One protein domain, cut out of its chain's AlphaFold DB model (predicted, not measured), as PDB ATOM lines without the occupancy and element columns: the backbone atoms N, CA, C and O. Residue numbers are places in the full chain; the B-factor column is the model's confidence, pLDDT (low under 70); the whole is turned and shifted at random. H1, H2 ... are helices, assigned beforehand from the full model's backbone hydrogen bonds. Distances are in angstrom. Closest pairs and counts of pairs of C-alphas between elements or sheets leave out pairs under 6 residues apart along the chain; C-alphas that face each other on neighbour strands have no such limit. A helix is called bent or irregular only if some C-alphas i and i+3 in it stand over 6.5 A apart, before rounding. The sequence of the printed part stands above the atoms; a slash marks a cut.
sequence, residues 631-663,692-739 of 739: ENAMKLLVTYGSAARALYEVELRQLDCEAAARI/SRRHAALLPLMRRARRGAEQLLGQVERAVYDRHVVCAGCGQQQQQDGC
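What this domain is: This is residues 631 to 663 and 692 to 739 of the 739 residues of an uncharacterized protein of Chlamydomonas schloesseri (UniProt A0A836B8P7). Two long helices, H1 and H2, make a narrow, loosely joined V: they come closest near the beginning of H1 and spread toward the cut, and beyond the end of H2 a tail without a named element folds back on itself in a small loop. Residues 645 to 663 of H1 and 692 to 701 of H2 stick out as free arms. The printed part has 81 residues with two named helices, H1 then H2, and no named strand; its class is all helix. The whole is extended, with a radius of gyration of the C-alphas of 21.7 A and spans of 75 by 23 by 22 A.

Where its parts are: Find C-alpha 631 at (-20.069, 92.731, -33.594); from there H1, residues 631 to 663, runs 48.2 A to C-alpha 663 at (6.093, 127.219, -12.482). After the cut, H2, residues 692 to 721, runs 42.9 A and ends with C-alpha 721 at (-20.348, 80.567, -20.525). H2 is neither bent nor irregular, but only just: C-alphas 697 and 700 are 6.5 A apart.

How they stand to each other: Look at Ala 633 and Leu 712, whose C-alphas, 7.7 A apart, are the closest of H1 and H2. The two helices are close but not clearly touching, with 2 pairs of C-alphas within 8 A. They run opposite ways at a shallow tilt of 28 degrees. In H1 every O i to N i+4 pair is within hydrogen-bond range; in H2 24 of 26 are. Farther along, residues 725 to 726 pair with residues 733 to 734, antiparallel.

The domain as a whole: The C-alphas of Ile 663 and Cys 730, the two farthest apart, are 75.5 A from each other. Residues 664 to 691 are not printed, and C-alphas 663 and 692 are 21.4 A apart across this cut. Residues 722 to 739 hold no named element, and Cys 739 is the chain's last residue. The mean pLDDT of the printed part is 75.4; it is under 70 for 17 residues, among them 692 to 694, 722 to 726 and 733 to 739.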
ATOM      1  N   GLU A 631     -20.684  91.634 -32.855       74.44
ATOM      2  CA  GLU A 631     -20.069  92.731 -33.594       74.44
ATOM      3  C   GLU A 631     -20.470  94.125 -33.081       74.44
ATOM      4  O   GLU A 631     -19.610  94.980 -32.886       74.44
ATOM      5  N   ASN A 632     -21.752  94.361 -32.795       69.62
ATOM      6  CA  ASN A 632     -22.229  95.633 -32.248       69.62
ATOM      7  C   ASN A 632     -21.776  95.834 -30.798       69.62
ATOM      8  O   ASN A 632     -21.488  96.963 -30.408       69.62
ATOM      9  N   ALA A 633     -21.669  94.755 -30.016       75.38
ATOM     10  CA  ALA A 633     -21.123  94.818 -28.662       75.38
ATOM     11  C   ALA A 633     -19.624  95.174 -28.678       75.38
ATOM     12  O   ALA A 633     -19.190  96.043 -27.922       75.38
ATOM     13  N   MET A 634     -18.848  94.575 -29.588       77.38
ATOM     14  CA  MET A 634     -17.432  94.909 -29.773       77.38
ATOM     15  C   MET A 634     -17.238  96.335 -30.300       77.38
ATOM     16  O   MET A 634     -16.393  97.061 -29.778       77.38
ATOM     17  N   LYS A 635     -18.053  96.781 -31.266       79.44
ATOM     18  CA  LYS A 635     -18.041  98.171 -31.758       79.44
ATOM     19  C   LYS A 635     -18.292  99.165 -30.625       79.44
ATOM     20  O   LYS A 635     -17.512 100.100 -30.477       79.44
ATOM     21  N   LEU A 636     -19.299  98.911 -29.782       77.44
ATOM     22  CA  LEU A 636     -19.600  99.726 -28.599       77.44
ATOM     23  C   LEU A 636     -18.425  99.786 -27.615       77.44
ATOM     24  O   LEU A 636     -18.065 100.876 -27.167       77.44
ATOM     25  N   LEU A 637     -17.797  98.646 -27.316       80.69
ATOM     26  CA  LEU A 637     -16.637  98.579 -26.421       80.69
ATOM     27  C   LEU A 637     -15.431  99.353 -26.968       80.69
ATOM     28  O   LEU A 637     -14.794 100.086 -26.213       80.69
ATOM     29  N   VAL A 638     -15.147  99.252 -28.270       83.00
ATOM     30  CA  VAL A 638     -14.044  99.986 -28.911       83.00
ATOM     31  C   VAL A 638     -14.315 101.490 -28.915       83.00
ATOM     32  O   VAL A 638     -13.440 102.256 -28.512       83.00
ATOM     33  N   THR A 639     -15.524 101.923 -29.288       77.31
ATOM     34  CA  THR A 639     -15.897 103.350 -29.239       77.31
ATOM     35  C   THR A 639     -15.875 103.913 -27.821       77.31
ATOM     36  O   THR A 639     -15.541 105.076 -27.616       77.31
ATOM     37  N   TYR A 640     -16.201 103.092 -26.822       81.31
ATOM     38  CA  TYR A 640     -16.131 103.503 -25.428       81.31
ATOM     39  C   TYR A 640     -14.683 103.613 -24.938       81.31
ATOM     40  O   TYR A 640     -14.322 104.604 -24.305       81.31
ATOM     41  N   GLY A 641     -13.838 102.631 -25.266       88.25
ATOM     42  CA  GLY A 641     -12.419 102.648 -24.917       88.25
ATOM     43  C   GLY A 641     -11.677 103.834 -25.536       88.25
ATOM     44  O   GLY A 641     -10.866 104.468 -24.859       88.25
ATOM     45  N   SER A 642     -11.991 104.189 -26.785       79.12
ATOM     46  CA  SER A 642     -11.404 105.362 -27.439       79.12
ATOM     47  C   SER A 642     -11.895 106.679 -26.830       79.12
ATOM     48  O   SER A 642     -11.078 107.567 -26.596       79.12
ATOM     49  N   ALA A 643     -13.184 106.793 -26.494       76.69
ATOM     50  CA  ALA A 643     -13.724 107.972 -25.815       76.69
ATOM     51  C   ALA A 643     -13.131 108.158 -24.407       76.69
ATOM     52  O   ALA A 643     -12.747 109.266 -24.037       76.69
ATOM     53  N   ALA A 644     -12.996 107.074 -23.637       78.38
ATOM     54  CA  ALA A 644     -12.373 107.107 -22.315       78.38
ATOM     55  C   ALA A 644     -10.894 107.519 -22.393       78.38
ATOM     56  O   ALA A 644     -10.439 108.340 -21.597       78.38
ATOM     57  N   ARG A 645     -10.157 107.005 -23.386       82.56
ATOM     58  CA  ARG A 645      -8.766 107.401 -23.631       82.56
ATOM     59  C   ARG A 645      -8.645 108.873 -24.025       82.56
ATOM     60  O   ARG A 645      -7.778 109.554 -23.495       82.56
ATOM     61  N   ALA A 646      -9.515 109.371 -24.903       79.81
ATOM     62  CA  ALA A 646      -9.506 110.777 -25.306       79.81
ATOM     63  C   ALA A 646      -9.769 111.714 -24.116       79.81
ATOM     64  O   ALA A 646      -9.084 112.720 -23.964       79.81
ATOM     65  N   LEU A 647     -10.710 111.360 -23.233       82.00
ATOM     66  CA  LEU A 647     -10.970 112.122 -22.007       82.00
ATOM     67  C   LEU A 647      -9.768 112.107 -21.054       82.00
ATOM     68  O   LEU A 647      -9.417 113.152 -20.512       82.00
ATOM     69  N   TYR A 648      -9.105 110.958 -20.903       82.56
ATOM     70  CA  TYR A 648      -7.887 110.848 -20.100       82.56
ATOM     71  C   TYR A 648      -6.735 111.686 -20.673       82.56
ATOM     72  O   TYR A 648      -6.033 112.359 -19.928       82.56
ATOM     73  N   GLU A 649      -6.550 111.694 -21.995       84.56
ATOM     74  CA  GLU A 649      -5.521 112.511 -22.651       84.56
ATOM     75  C   GLU A 649      -5.801 114.019 -22.509       84.56
ATOM     76  O   GLU A 649      -4.862 114.798 -22.337       84.56
ATOM     77  N   VAL A 650      -7.071 114.440 -22.521       83.25
ATOM     78  CA  VAL A 650      -7.460 115.834 -22.238       83.25
ATOM     79  C   VAL A 650      -7.169 116.204 -20.783       83.25
ATOM     80  O   VAL A 650      -6.607 117.269 -20.534       83.25
ATOM     81  N   GLU A 651      -7.495 115.328 -19.829       85.69
ATOM     82  CA  GLU A 651      -7.207 115.549 -18.406       85.69
ATOM     83  C   GLU A 651      -5.696 115.611 -18.140       85.69
ATOM     84  O   GLU A 651      -5.237 116.499 -17.424       85.69
ATOM     85  N   LEU A 652      -4.908 114.742 -18.784       85.12
ATOM     86  CA  LEU A 652      -3.448 114.747 -18.677       85.12
ATOM     87  C   LEU A 652      -2.851 116.063 -19.195       85.12
ATOM     88  O   LEU A 652      -2.077 116.704 -18.491       85.12
ATOM     89  N   ARG A 653      -3.278 116.519 -20.382       85.75
ATOM     90  CA  ARG A 653      -2.835 117.809 -20.941       85.75
ATOM     91  C   ARG A 653      -3.235 118.982 -20.057       85.75
ATOM     92  O   ARG A 653      -2.466 119.925 -19.914       85.75
ATOM     93  N   GLN A 654      -4.421 118.931 -19.456       83.50
ATOM     94  CA  GLN A 654      -4.869 119.981 -18.551       83.50
ATOM     95  C   GLN A 654      -4.019 120.025 -17.272       83.50
ATOM     96  O   GLN A 654      -3.650 121.113 -16.832       83.50
ATOM     97  N   LEU A 655      -3.660 118.868 -16.711       84.00
ATOM     98  CA  LEU A 655      -2.747 118.784 -15.569       84.00
ATOM     99  C   LEU A 655      -1.342 119.292 -15.917       84.00
ATOM    100  O   LEU A 655      -0.742 119.996 -15.106       84.00
ATOM    101  N   ASP A 656      -0.848 119.003 -17.122       85.12
ATOM    102  CA  ASP A 656       0.438 119.518 -17.603       85.12
ATOM    103  C   ASP A 656       0.403 121.048 -17.780       85.12
ATOM    104  O   ASP A 656       1.323 121.741 -17.343       85.12
ATOM    105  N   CYS A 657      -0.685 121.604 -18.327       84.31
ATOM    106  CA  CYS A 657      -0.882 123.055 -18.411       84.31
ATOM    107  C   CYS A 657      -0.974 123.711 -17.022       84.31
ATOM    108  O   CYS A 657      -0.394 124.776 -16.804       84.31
ATOM    109  N   GLU A 658      -1.662 123.088 -16.062       82.12
ATOM    110  CA  GLU A 658      -1.727 123.585 -14.682       82.12
ATOM    111  C   GLU A 658      -0.368 123.502 -13.969       82.12
ATOM    112  O   GLU A 658      -0.031 124.390 -13.179       82.12
ATOM    113  N   ALA A 659       0.428 122.465 -14.243       79.75
ATOM    114  CA  ALA A 659       1.784 122.336 -13.722       79.75
ATOM    115  C   ALA A 659       2.709 123.417 -14.299       79.75
ATOM    116  O   ALA A 659       3.433 124.059 -13.535       79.75
ATOM    117  N   ALA A 660       2.629 123.680 -15.608       82.19
ATOM    118  CA  ALA A 660       3.379 124.749 -16.267       82.19
ATOM    119  C   ALA A 660       3.007 126.138 -15.713       82.19
ATOM    120  O   ALA A 660       3.888 126.900 -15.312       82.19
ATOM    121  N   ALA A 661       1.710 126.426 -15.557       82.00
ATOM    122  CA  ALA A 661       1.238 127.698 -15.005       82.00
ATOM    123  C   ALA A 661       1.721 127.944 -13.560       82.00
ATOM    124  O   ALA A 661       2.012 129.077 -13.172       82.00
ATOM    125  N   ARG A 662       1.861 126.889 -12.742       79.31
ATOM    126  CA  ARG A 662       2.413 127.014 -11.378       79.31
ATOM    127  C   ARG A 662       3.900 127.371 -11.369       79.31
ATOM    128  O   ARG A 662       4.345 128.059 -10.447       79.31
ATOM    129  N   ILE A 663       4.660 126.922 -12.365       81.62
ATOM    130  CA  ILE A 663       6.093 127.219 -12.482       81.62
ATOM    131  C   ILE A 663       6.299 128.691 -12.882       81.62
ATOM    132  O   ILE A 663       7.145 129.375 -12.300       81.62
ATOM    133  N   SER A 692     -13.297 122.201  -9.589       66.94
ATOM    134  CA  SER A 692     -14.076 121.308  -8.717       66.94
ATOM    135  C   SER A 692     -15.486 121.030  -9.259       66.94
ATOM    136  O   SER A 692     -15.949 119.889  -9.212       66.94
ATOM    137  N   ARG A 693     -16.157 122.034  -9.844       67.31
ATOM    138  CA  ARG A 693     -17.526 121.875 -10.365       67.31
ATOM    139  C   ARG A 693     -17.587 121.044 -11.648       67.31
ATOM    140  O   ARG A 693     -18.491 120.222 -11.785       67.31
ATOM    141  N   ARG A 694     -16.622 121.206 -12.562       69.38
ATOM    142  CA  ARG A 694     -16.557 120.406 -13.802       69.38
ATOM    143  C   ARG A 694     -16.217 118.941 -13.513       69.38
ATOM    144  O   ARG A 694     -16.877 118.049 -14.042       69.38
ATOM    145  N   HIS A 695     -15.274 118.688 -12.605       70.31
ATOM    146  CA  HIS A 695     -14.929 117.326 -12.190       70.31
ATOM    147  C   HIS A 695     -16.090 116.638 -11.440       70.31
ATOM    148  O   HIS A 695     -16.410 115.474 -11.698       70.31
ATOM    149  N   ALA A 696     -16.813 117.377 -10.586       73.94
ATOM    150  CA  ALA A 696     -18.015 116.877  -9.914       73.94
ATOM    151  C   ALA A 696     -19.160 116.528 -10.885       73.94
ATOM    152  O   ALA A 696     -19.919 115.598 -10.615       73.94
ATOM    153  N   ALA A 697     -19.273 117.223 -12.023       71.75
ATOM    154  CA  ALA A 697     -20.264 116.921 -13.060       71.75
ATOM    155  C   ALA A 697     -19.896 115.689 -13.917       71.75
ATOM    156  O   ALA A 697     -20.785 114.971 -14.379       71.75
ATOM    157  N   LEU A 698     -18.601 115.402 -14.094       76.12
ATOM    158  CA  LEU A 698     -18.097 114.263 -14.878       76.12
ATOM    159  C   LEU A 698     -18.134 112.928 -14.115       76.12
ATOM    160  O   LEU A 698     -18.415 111.880 -14.705       76.12
ATOM    161  N   LEU A 699     -17.919 112.946 -12.798       80.94
ATOM    162  CA  LEU A 699     -17.905 111.742 -11.956       80.94
ATOM    163  C   LEU A 699     -19.181 110.869 -12.064       80.94
ATOM    164  O   LEU A 699     -19.060 109.646 -12.204       80.94
ATOM    165  N   PRO A 700     -20.411 111.425 -12.043       81.81
ATOM    166  CA  PRO A 700     -21.635 110.650 -12.239       81.81
ATOM    167  C   PRO A 700     -21.723 109.979 -13.614       81.81
ATOM    168  O   PRO A 700     -22.212 108.848 -13.705       81.81
ATOM    169  N   LEU A 701     -21.231 110.641 -14.669       74.50
ATOM    170  CA  LEU A 701     -21.224 110.109 -16.034       74.50
ATOM    171  C   LEU A 701     -20.264 108.925 -16.151       74.50
ATOM    172  O   LEU A 701     -20.673 107.865 -16.628       74.50
ATOM    173  N   MET A 702     -19.050 109.045 -15.606       77.62
ATOM    174  CA  MET A 702     -18.090 107.935 -15.570       77.62
ATOM    175  C   MET A 702     -18.624 106.735 -14.778       77.62
ATOM    176  O   MET A 702     -18.539 105.592 -15.231       77.62
ATOM    177  N   ARG A 703     -19.265 106.972 -13.624       80.75
ATOM    178  CA  ARG A 703     -19.892 105.903 -12.821       80.75
ATOM    179  C   ARG A 703     -21.068 105.234 -13.534       80.75
ATOM    180  O   ARG A 703     -21.328 104.050 -13.316       80.75
ATOM    181  N   ARG A 704     -21.835 105.974 -14.339       78.50
ATOM    182  CA  ARG A 704     -22.940 105.413 -15.132       78.50
ATOM    183  C   ARG A 704     -22.410 104.588 -16.301       78.50
ATOM    184  O   ARG A 704     -22.894 103.482 -16.518       78.50
ATOM    185  N   ALA A 705     -21.394 105.097 -16.989       71.06
ATOM    186  CA  ALA A 705     -20.767 104.416 -18.109       71.06
ATOM    187  C   ALA A 705     -20.077 103.114 -17.679       71.06
ATOM    188  O   ALA A 705     -20.308 102.072 -18.290       71.06
ATOM    189  N   ARG A 706     -19.352 103.128 -16.552       79.62
ATOM    190  CA  ARG A 706     -18.777 101.918 -15.949       79.62
ATOM    191  C   ARG A 706     -19.831 100.853 -15.652       79.62
ATOM    192  O   ARG A 706     -19.646  99.702 -16.027       79.62
ATOM    193  N   ARG A 707     -20.951 101.233 -15.026       82.44
ATOM    194  CA  ARG A 707     -22.056 100.296 -14.757       82.44
ATOM    195  C   ARG A 707     -22.632  99.704 -16.047       82.44
ATOM    196  O   ARG A 707     -22.965  98.525 -16.070       82.44
ATOM    197  N   GLY A 708     -22.714 100.493 -17.120       83.12
ATOM    198  CA  GLY A 708     -23.106 100.003 -18.444       83.12
ATOM    199  C   GLY A 708     -22.110  98.991 -19.021       83.12
ATOM    200  O   GLY A 708     -22.519  97.940 -19.508       83.12
ATOM    201  N   ALA A 709     -20.809  99.266 -18.906       73.88
ATOM    202  CA  ALA A 709     -19.758  98.354 -19.351       73.88
ATOM    203  C   ALA A 709     -19.754  97.037 -18.555       73.88
ATOM    204  O   ALA A 709     -19.696  95.967 -19.154       73.88
ATOM    205  N   GLU A 710     -19.888  97.092 -17.227       78.81
ATOM    206  CA  GLU A 710     -19.987  95.904 -16.362       78.81
ATOM    207  C   GLU A 710     -21.236  95.066 -16.678       78.81
ATOM    208  O   GLU A 710     -21.171  93.837 -16.701       78.81
ATOM    209  N   GLN A 711     -22.371  95.704 -16.993       79.38
ATOM    210  CA  GLN A 711     -23.577  94.995 -17.435       79.38
ATOM    211  C   GLN A 711     -23.390  94.307 -18.789       79.38
ATOM    212  O   GLN A 711     -23.832  93.170 -18.949       79.38
ATOM    213  N   LEU A 712     -22.741  94.969 -19.751       78.94
ATOM    214  CA  LEU A 712     -22.435  94.379 -21.056       78.94
ATOM    215  C   LEU A 712     -21.449  93.214 -20.924       78.94
ATOM    216  O   LEU A 712     -21.684  92.161 -21.509       78.94
ATOM    217  N   LEU A 713     -20.407  93.362 -20.104       79.88
ATOM    218  CA  LEU A 713     -19.476  92.280 -19.774       79.88
ATOM    219  C   LEU A 713     -20.209  91.090 -19.152       79.88
ATOM    220  O   LEU A 713     -20.063  89.978 -19.642       79.88
ATOM    221  N   GLY A 714     -21.084  91.317 -18.168       81.56
ATOM    222  CA  GLY A 714     -21.882  90.245 -17.571       81.56
ATOM    223  C   GLY A 714     -22.860  89.580 -18.551       81.56
ATOM    224  O   GLY A 714     -23.182  88.403 -18.397       81.56
ATOM    225  N   GLN A 715     -23.339  90.299 -19.571       79.69
ATOM    226  CA  GLN A 715     -24.149  89.713 -20.646       79.69
ATOM    227  C   GLN A 715     -23.307  88.868 -21.603       79.69
ATOM    228  O   GLN A 715     -23.755  87.797 -22.008       79.69
ATOM    229  N   VAL A 716     -22.098  89.322 -21.944       78.56
ATOM    230  CA  VAL A 716     -21.160  88.565 -22.781       78.56
ATOM    231  C   VAL A 716     -20.681  87.316 -22.048       78.56
ATOM    232  O   VAL A 716     -20.722  86.240 -22.631       78.56
ATOM    233  N   GLU A 717     -20.311  87.422 -20.771       79.38
ATOM    234  CA  GLU A 717     -19.924  86.274 -19.946       79.38
ATOM    235  C   GLU A 717     -21.050  85.241 -19.895       79.38
ATOM    236  O   GLU A 717     -20.810  84.079 -20.201       79.38
ATOM    237  N   ARG A 718     -22.299  85.644 -19.634       78.88
ATOM    238  CA  ARG A 718     -23.432  84.704 -19.708       78.88
ATOM    239  C   ARG A 718     -23.603  84.117 -21.104       78.88
ATOM    240  O   ARG A 718     -23.765  82.918 -21.232       78.88
ATOM    241  N   ALA A 719     -23.504  84.908 -22.169       75.81
ATOM    242  CA  ALA A 719     -23.645  84.386 -23.530       75.81
ATOM    243  C   ALA A 719     -22.524  83.403 -23.937       75.81
ATOM    244  O   ALA A 719     -22.756  82.504 -24.747       75.81
ATOM    245  N   VAL A 720     -21.312  83.583 -23.405       74.88
ATOM    246  CA  VAL A 720     -20.143  82.740 -23.697       74.88
ATOM    247  C   VAL A 720     -20.125  81.492 -22.810       74.88
ATOM    248  O   VAL A 720     -19.862  80.403 -23.320       74.88
ATOM    249  N   TYR A 721     -20.433  81.638 -21.520       72.62
ATOM    250  CA  TYR A 721     -20.348  80.567 -20.525       72.62
ATOM    251  C   TYR A 721     -21.665  79.791 -20.325       72.62
ATOM    252  O   TYR A 721     -21.586  78.597 -20.057       72.62
ATOM    253  N   ASP A 722     -22.856  80.356 -20.584       66.50
ATOM    254  CA  ASP A 722     -24.131  79.595 -20.655       66.50
ATOM    255  C   ASP A 722     -24.289  78.854 -21.996       66.50
ATOM    256  O   ASP A 722     -25.391  78.690 -22.538       66.50
ATOM    257  N   ARG A 723     -23.190  78.347 -22.567       59.66
ATOM    258  CA  ARG A 723     -23.300  77.325 -23.608       59.66
ATOM    259  C   ARG A 723     -23.739  76.030 -22.951       59.66
ATOM    260  O   ARG A 723     -22.938  75.162 -22.623       59.66
ATOM    261  N   HIS A 724     -25.048  75.896 -22.810       62.94
ATOM    262  CA  HIS A 724     -25.667  74.620 -22.537       62.94
ATOM    263  C   HIS A 724     -25.204  73.599 -23.581       62.94
ATOM    264  O   HIS A 724     -25.521  73.716 -24.769       62.94
ATOM    265  N   VAL A 725     -24.442  72.601 -23.141       55.25
ATOM    266  CA  VAL A 725     -24.016  71.498 -23.998       55.25
ATOM    267  C   VAL A 725     -25.248  70.633 -24.247       55.25
ATOM    268  O   VAL A 725     -25.708  69.886 -23.384       55.25
ATOM    269  N   VAL A 726     -25.835  70.791 -25.431       69.50
ATOM    270  CA  VAL A 726     -26.914  69.923 -25.897       69.50
ATOM    271  C   VAL A 726     -26.269  68.658 -26.443       69.50
ATOM    272  O   VAL A 726     -25.456  68.713 -27.368       69.50
ATOM    273  N   CYS A 727     -26.606  67.509 -25.862       74.75
ATOM    274  CA  CYS A 727     -26.093  66.232 -26.340       74.75
ATOM    275  C   CYS A 727     -26.580  65.981 -27.778       74.75
ATOM    276  O   CYS A 727     -27.785  65.884 -28.017       74.75
ATOM    277  N   ALA A 728     -25.649  65.828 -28.726       58.47
ATOM    278  CA  ALA A 728     -25.954  65.627 -30.147       58.47
ATOM    279  C   ALA A 728     -26.783  64.357 -30.438       58.47
ATOM    280  O   ALA A 728     -27.398  64.263 -31.494       58.47
ATOM    281  N   GLY A 729     -26.818  63.392 -29.509       78.56
ATOM    282  CA  GLY A 729     -27.572  62.145 -29.662       78.56
ATOM    283  C   GLY A 729     -29.031  62.208 -29.201       78.56
ATOM    284  O   GLY A 729     -29.875  61.547 -29.795       78.56
ATOM    285  N   CYS A 730     -29.352  62.986 -28.161       85.62
ATOM    286  CA  CYS A 730     -30.693  62.980 -27.551       85.62
ATOM    287  C   CYS A 730     -31.350  64.361 -27.439       85.62
ATOM    288  O   CYS A 730     -32.498  64.455 -27.007       85.62
ATOM    289  N   GLY A 731     -30.645  65.438 -27.796       81.19
ATOM    290  CA  GLY A 731     -31.171  66.800 -27.716       81.19
ATOM    291  C   GLY A 731     -31.411  67.305 -26.288       81.19
ATOM    292  O   GLY A 731     -31.958  68.394 -26.125       81.19
ATOM    293  N   GLN A 732     -31.021  66.552 -25.252       80.06
ATOM    294  CA  GLN A 732     -31.155  67.011 -23.873       80.06
ATOM    295  C   GLN A 732     -30.034  67.973 -23.491       80.06
ATOM    296  O   GLN A 732     -28.855  67.767 -23.789       80.06
ATOM    297  N   GLN A 733     -30.456  69.038 -22.822       67.50
ATOM    298  CA  GLN A 733     -29.628  70.095 -22.278       67.50
ATOM    299  C   GLN A 733     -29.027  69.586 -20.960       67.50
ATOM    300  O   GLN A 733     -29.751  69.444 -19.978       67.50
ATOM    301  N   GLN A 734     -27.733  69.252 -20.934       57.88
ATOM    302  CA  GLN A 734     -27.072  68.902 -19.674       57.88
ATOM    303  C   GLN A 734     -26.762  70.191 -18.907       57.88
ATOM    304  O   GLN A 734     -25.943  71.000 -19.343       57.88
ATOM    305  N   GLN A 735     -27.433  70.394 -17.770       57.97
ATOM    306  CA  GLN A 735     -26.947  71.312 -16.741       57.97
ATOM    307  C   GLN A 735     -25.682  70.690 -16.147       57.97
ATOM    308  O   GLN A 735     -25.725  69.590 -15.602       57.97
ATOM    309  N   GLN A 736     -24.543  71.358 -16.327       49.38
ATOM    310  CA  GLN A 736     -23.342  71.044 -15.564       49.38
ATOM    311  C   GLN A 736     -23.565  71.553 -14.139       49.38
ATOM    312  O   GLN A 736     -23.261  72.704 -13.837       49.38
ATOM    313  N   ASP A 737     -24.126  70.711 -13.278       47.41
ATOM    314  CA  ASP A 737     -23.984  70.907 -11.840       47.41
ATOM    315  C   ASP A 737     -22.524  70.578 -11.501       47.41
ATOM    316  O   ASP A 737     -22.064  69.452 -11.701       47.41
ATOM    317  N   GLY A 738     -21.762  71.612 -11.137       47.50
ATOM    318  CA  GLY A 738     -20.316  71.539 -10.933       47.50
ATOM    319  C   GLY A 738     -19.910  70.561  -9.828       47.50
ATOM    320  O   GLY A 738     -20.577  70.470  -8.799       47.50
ATOM    321  N   CYS A 739     -18.802  69.853 -10.067       34.22
ATOM    322  CA  CYS A 739     -18.040  69.127  -9.048       34.22
ATOM    323  C   CYS A 739     -17.216  70.081  -8.183       34.22
ATOM    324  O   CYS A 739     -16.676  71.060  -8.755       34.22
TER     325      CYS A 739